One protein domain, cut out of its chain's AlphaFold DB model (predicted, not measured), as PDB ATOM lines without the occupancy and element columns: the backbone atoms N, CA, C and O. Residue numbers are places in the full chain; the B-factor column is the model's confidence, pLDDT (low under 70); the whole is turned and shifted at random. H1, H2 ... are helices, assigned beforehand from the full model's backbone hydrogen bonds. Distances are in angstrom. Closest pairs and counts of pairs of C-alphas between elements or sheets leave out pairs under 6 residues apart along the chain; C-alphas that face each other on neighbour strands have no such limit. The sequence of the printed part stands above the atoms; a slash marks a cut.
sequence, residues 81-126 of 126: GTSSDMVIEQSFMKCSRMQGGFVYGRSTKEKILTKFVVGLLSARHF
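AT A GLANCE: This is residues 81 to 126 of the 126 residues of an uncharacterized protein of Araneus ventricosus (UniProt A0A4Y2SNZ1). Two helices are set steeply to each other, with residues 91 to 96 of H1 packing on H2, and a long loop joins them. Residues 81 to 87 and residues 104 to 110 stick out from this body. The printed part has 46 residues with two named helices, H1 then H2, and no named strand; the class is all helix. It is only just compact, close to loose, with a radius of gyration of the C-alphas of 10.9 A, and elongated, spanning 35 by 22 by 13 A.

IN THESE COORDINATES: H1, residues 84 to 98, begins at C-alpha 84 (185.627, 206.204, 172.425) and is 20.8 A long from first to last C-alpha. H2, residues 110 to 123, is 20.0 A long and ends at C-alpha 123 (184.783, 195.523, 181.190).

HOW THE PARTS SIT: H1 touches H2 with residues 91 to 96 alone; the closest C-alphas, of Ser 96 and Gly 119, are 4.5 A apart. They run opposite ways at a steep tilt of 60 degrees. Every O i to N i+4 pair is within hydrogen-bond range in H2, and 10 of 11 in H1.

THE WHOLE: The C-alphas farthest apart, of Gly 81 and Lys 109, are 35.7 A apart. The printed part has no cut. The link from H1 to H2, 11 residues, is long. The model's pLDDT is under 70 at residues 100 to 108, 112 and 122 to 126.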
ATOM      1  N   GLY A  81     189.107 204.113 162.502       90.00
ATOM      2  CA  GLY A  81     188.907 204.567 163.862       90.00
ATOM      3  C   GLY A  81     187.465 204.392 164.321       90.00
ATOM      4  O   GLY A  81     186.533 204.545 163.538       90.00
ATOM      5  N   THR A  82     187.263 204.040 165.581       89.81
ATOM      6  CA  THR A  82     185.953 204.015 166.241       89.81
ATOM      7  C   THR A  82     186.014 204.952 167.440       89.81
ATOM      8  O   THR A  82     186.950 204.844 168.230       89.81
ATOM      9  N   SER A  83     185.069 205.884 167.567       88.44
ATOM     10  CA  SER A  83     185.027 206.816 168.701       88.44
ATOM     11  C   SER A  83     185.022 206.085 170.040       88.44
ATOM     12  O   SER A  83     184.484 204.980 170.165       88.44
ATOM     13  N   SER A  84     185.619 206.717 171.053       86.69
ATOM     14  CA  SER A  84     185.627 206.204 172.425       86.69
ATOM     15  C   SER A  84     184.234 205.869 172.931       86.69
ATOM     16  O   SER A  84     184.035 204.791 173.484       86.69
ATOM     17  N   ASP A  85     183.263 206.744 172.678       84.94
ATOM     18  CA  ASP A  85     181.890 206.573 173.151       84.94
ATOM     19  C   ASP A  85     181.242 205.337 172.535       84.94
ATOM     20  O   ASP A  85     180.610 204.550 173.233       84.94
ATOM     21  N   MET A  86     181.472 205.103 171.241       88.12
ATOM     22  CA  MET A  86     180.988 203.908 170.558       88.12
ATOM     23  C   MET A  86     181.662 202.639 171.098       88.12
ATOM     24  O   MET A  86     180.999 201.614 171.252       88.12
ATOM     25  N   VAL A  87     182.962 202.684 171.408       87.44
ATOM     26  CA  VAL A  87     183.669 201.547 172.021       87.44
ATOM     27  C   VAL A  87     183.142 201.261 173.422       87.44
ATOM     28  O   VAL A  87     182.909 200.094 173.745       87.44
ATOM     29  N   ILE A  88     182.918 202.299 174.231       84.56
ATOM     30  CA  ILE A  88     182.328 202.181 175.565       84.56
ATOM     31  C   ILE A  88     180.925 201.595 175.433       84.56
ATOM     32  O   ILE A  88     180.666 200.540 175.995       84.56
ATOM     33  N   GLU A  89     180.044 202.181 174.629       83.25
ATOM     34  CA  GLU A  89     178.684 201.671 174.433       83.25
ATOM     35  C   GLU A  89     178.705 200.195 174.002       83.25
ATOM     36  O   GLU A  89     178.088 199.341 174.636       83.25
ATOM     37  N   GLN A  90     179.486 199.838 172.980       84.00
ATOM     38  CA  GLN A  90     179.523 198.464 172.470       84.00
ATOM     39  C   GLN A  90     180.132 197.458 173.449       84.00
ATOM     40  O   GLN A  90     179.656 196.325 173.533       84.00
ATOM     41  N   SER A  91     181.188 197.838 174.165       82.19
ATOM     42  CA  SER A  91     181.923 196.918 175.040       82.19
ATOM     43  C   SER A  91     181.276 196.871 176.421       82.19
ATOM     44  O   SER A  91     180.871 195.810 176.899       82.19
ATOM     45  N   PHE A  92     181.088 198.037 177.033       77.75
ATOM     46  CA  PHE A  92     180.553 198.162 178.377       77.75
ATOM     47  C   PHE A  92     179.052 197.860 178.445       77.75
ATOM     48  O   PHE A  92     178.651 197.053 179.289       77.75
ATOM     49  N   MET A  93     178.207 198.402 177.556       77.88
ATOM     50  CA  MET A  93     176.771 198.089 177.644       77.88
ATOM     51  C   MET A  93     176.492 196.626 177.331       77.88
ATOM     52  O   MET A  93     175.586 196.043 177.926       77.88
ATOM     53  N   LYS A  94     177.294 195.980 176.477       79.12
ATOM     54  CA  LYS A  94     177.219 194.527 176.279       79.12
ATOM     55  C   LYS A  94     177.520 193.768 177.575       79.12
ATOM     56  O   LYS A  94     176.724 192.913 177.961       79.12
ATOM     57  N   CYS A  95     178.608 194.099 178.274       74.94
ATOM     58  CA  CYS A  95     178.944 193.498 179.570       74.94
ATOM     59  C   CYS A  95     177.850 193.732 180.623       74.94
ATOM     60  O   CYS A  95     177.396 192.781 181.261       74.94
ATOM     61  N   SER A  96     177.363 194.969 180.746       76.25
ATOM     62  CA  SER A  96     176.274 195.337 181.657       76.25
ATOM     63  C   SER A  96     174.988 194.554 181.358       76.25
ATOM     64  O   SER A  96     174.373 193.989 182.265       76.25
ATOM     65  N   ARG A  97     174.604 194.418 180.080       73.81
ATOM     66  CA  ARG A  97     173.423 193.641 179.664       73.81
ATOM     67  C   ARG A  97     173.558 192.152 179.985       73.81
ATOM     68  O   ARG A  97     172.600 191.575 180.496       73.81
ATOM     69  N   MET A  98     174.723 191.541 179.746       75.88
ATOM     70  CA  MET A  98     174.961 190.120 180.063       75.88
ATOM     71  C   MET A  98     174.819 189.821 181.562       75.88
ATOM     72  O   MET A  98     174.326 188.763 181.934       75.88
ATOM     73  N   GLN A  99     175.171 190.771 182.428       72.94
ATOM     74  CA  GLN A  99     175.021 190.639 183.885       72.94
ATOM     75  C   GLN A  99     173.608 191.000 184.386       72.94
ATOM     76  O   GLN A  99     173.315 190.969 185.587       72.94
ATOM     77  N   GLY A 100     172.692 191.324 183.470       66.75
ATOM     78  CA  GLY A 100     171.321 191.716 183.777       66.75
ATOM     79  C   GLY A 100     171.195 193.137 184.331       66.75
ATOM     80  O   GLY A 100     170.282 193.378 185.127       66.75
ATOM     81  N   GLY A 101     172.122 194.027 183.957       67.12
ATOM     82  CA  GLY A 101     172.118 195.466 184.223       67.12
ATOM     83  C   GLY A 101     171.042 196.219 183.430       67.12
ATOM     84  O   GLY A 101     169.932 195.718 183.241       67.12
ATOM     85  N   PHE A 102     171.339 197.445 182.996       64.06
ATOM     86  CA  PHE A 102     170.358 198.327 182.351       64.06
ATOM     87  C   PHE A 102     169.907 197.764 180.989       64.06
ATOM     88  O   PHE A 102     170.613 197.839 179.984       64.06
ATOM     89  N   VAL A 103     168.707 197.185 180.963       63.00
ATOM     90  CA  VAL A 103     167.985 196.784 179.750       63.00
ATOM     91  C   VAL A 103     166.734 197.657 179.674       63.00
ATOM     92  O   VAL A 103     166.124 197.931 180.711       63.00
ATOM     93  N   TYR A 104     166.399 198.129 178.470       55.34
ATOM     94  CA  TYR A 104     165.329 199.099 178.194       55.34
ATOM     95  C   TYR A 104     164.068 198.843 179.047       55.34
ATOM     96  O   TYR A 104     163.575 197.717 179.105       55.34
ATOM     97  N   GLY A 105     163.567 199.877 179.734       57.22
ATOM     98  CA  GLY A 105     162.355 199.803 180.567       57.22
ATOM     99  C   GLY A 105     162.550 199.391 182.035       57.22
ATOM    100  O   GLY A 105     161.567 199.295 182.769       57.22
ATOM    101  N   ARG A 106     163.784 199.165 182.513       55.47
ATOM    102  CA  ARG A 106     164.053 198.887 183.937       55.47
ATOM    103  C   ARG A 106     164.525 200.145 184.683       55.47
ATOM    104  O   ARG A 106     165.494 200.781 184.294       55.47
ATOM    105  N   SER A 107     163.808 200.493 185.755       59.31
ATOM    106  CA  SER A 107     164.042 201.649 186.646       59.31
ATOM    107  C   SER A 107     165.434 201.638 187.312       59.31
ATOM    108  O   SER A 107     166.009 200.572 187.513       59.31
ATOM    109  N   THR A 108     165.931 202.810 187.729       67.50
ATOM    110  CA  THR A 108     167.117 203.091 188.579       67.50
ATOM    111  C   THR A 108     167.042 202.483 189.994       67.50
ATOM    112  O   THR A 108     167.418 203.097 190.988       67.50
ATOM    113  N   LYS A 109     166.548 201.250 190.127       76.00
ATOM    114  CA  LYS A 109     166.566 200.518 191.395       76.00
ATOM    115  C   LYS A 109     168.000 200.122 191.729       76.00
ATOM    116  O   LYS A 109     168.763 199.727 190.849       76.00
ATOM    117  N   GLU A 110     168.327 200.134 193.012       75.56
ATOM    118  CA  GLU A 110     169.671 199.872 193.539       75.56
ATOM    119  C   GLU A 110     170.298 198.580 192.993       75.56
ATOM    120  O   GLU A 110     171.425 198.591 192.518       75.56
ATOM    121  N   LYS A 111     169.522 197.491 192.889       74.19
ATOM    122  CA  LYS A 111     169.986 196.214 192.311       74.19
ATOM    123  C   LYS A 111     170.483 196.322 190.863       74.19
ATOM    124  O   LYS A 111     171.335 195.541 190.448       74.19
ATOM    125  N   ILE A 112     169.925 197.238 190.074       69.56
ATOM    126  CA  ILE A 112     170.328 197.468 188.680       69.56
ATOM    127  C   ILE A 112     171.591 198.328 188.640       69.56
ATOM    128  O   ILE A 112     172.487 198.038 187.850       69.56
ATOM    129  N   LEU A 113     171.705 199.312 189.538       74.62
ATOM    130  CA  LEU A 113     172.926 200.101 189.720       74.62
ATOM    131  C   LEU A 113     174.099 199.219 190.161       74.62
ATOM    132  O   LEU A 113     175.175 199.306 189.578       74.62
ATOM    133  N   THR A 114     173.891 198.293 191.103       76.94
ATOM    134  CA  THR A 114     174.934 197.341 191.515       76.94
ATOM    135  C   THR A 114     175.425 196.514 190.327       76.94
ATOM    136  O   THR A 114     176.625 196.387 190.119       76.94
ATOM    137  N   LYS A 115     174.517 196.006 189.487       72.38
ATOM    138  CA  LYS A 115     174.886 195.242 188.281       72.38
ATOM    139  C   LYS A 115     175.605 196.085 187.231       72.38
ATOM    140  O   LYS A 115     176.493 195.581 186.555       72.38
ATOM    141  N   PHE A 116     175.255 197.361 187.113       73.12
ATOM    142  CA  PHE A 116     175.964 198.306 186.255       73.12
ATOM    143  C   PHE A 116     177.416 198.511 186.722       73.12
ATOM    144  O   PHE A 116     178.337 198.442 185.911       73.12
ATOM    145  N   VAL A 117     177.632 198.666 188.034       76.56
ATOM    146  CA  VAL A 117     178.974 198.773 188.638       76.56
ATOM    147  C   VAL A 117     179.778 197.476 188.476       76.56
ATOM    148  O   VAL A 117     180.958 197.523 188.138       76.56
ATOM    149  N   VAL A 118     179.161 196.302 188.644       78.56
ATOM    150  CA  VAL A 118     179.841 195.014 188.386       78.56
ATOM    151  C   VAL A 118     180.207 194.872 186.900       78.56
ATOM    152  O   VAL A 118     181.301 194.400 186.573       78.56
ATOM    153  N   GLY A 119     179.359 195.373 185.998       73.25
ATOM    154  CA  GLY A 119     179.656 195.460 184.570       73.25
ATOM    155  C   GLY A 119     180.891 196.318 184.275       73.25
ATOM    156  O   GLY A 119     181.705 195.927 183.441       73.25
ATOM    157  N   LEU A 120     181.070 197.433 184.998       72.19
ATOM    158  CA  LEU A 120     182.230 198.334 184.876       72.19
ATOM    159  C   LEU A 120     183.525 197.605 185.237       72.19
ATOM    160  O   LEU A 120     184.503 197.663 184.496       72.19
ATOM    161  N   LEU A 121     183.511 196.859 186.345       73.25
ATOM    162  CA  LEU A 121     184.661 196.065 186.783       73.25
ATOM    163  C   LEU A 121     185.002 194.947 185.794       73.25
ATOM    164  O   LEU A 121     186.172 194.644 185.583       73.25
ATOM    165  N   SER A 122     183.987 194.363 185.162       69.25
ATOM    166  CA  SER A 122     184.160 193.246 184.229       69.25
ATOM    167  C   SER A 122     184.632 193.693 182.843       69.25
ATOM    168  O   SER A 122     185.314 192.938 182.154       69.25
ATOM    169  N   ALA A 123     184.306 194.924 182.436       63.72
ATOM    170  CA  ALA A 123     184.783 195.523 181.190       63.72
ATOM    171  C   ALA A 123     186.275 195.906 181.237       63.72
ATOM    172  O   ALA A 123     186.871 196.115 180.189       63.72
ATOM    173  N   ARG A 124     186.899 195.930 182.426       57.72
ATOM    174  CA  ARG A 124     188.328 196.241 182.635       57.72
ATOM    175  C   ARG A 124     189.294 195.254 181.957       57.72
ATOM    176  O   ARG A 124     190.484 195.529 181.880       57.72
ATOM    177  N   HIS A 125     188.805 194.093 181.524       54.16
ATOM    178  CA  HIS A 125     189.607 193.066 180.853       54.16
ATOM    179  C   HIS A 125     189.716 193.249 179.327       54.16
ATOM    180  O   HIS A 125     190.335 192.407 178.676       54.16
ATOM    181  N   PHE A 126     189.119 194.309 178.770       46.25
ATOM    182  CA  PHE A 126     189.241 194.725 177.369       46.25
ATOM    183  C   PHE A 126     190.090 195.991 177.253       46.25
ATOM    184  O   PHE A 126     190.765 196.123 176.210       46.25
TER     185      PHE A 126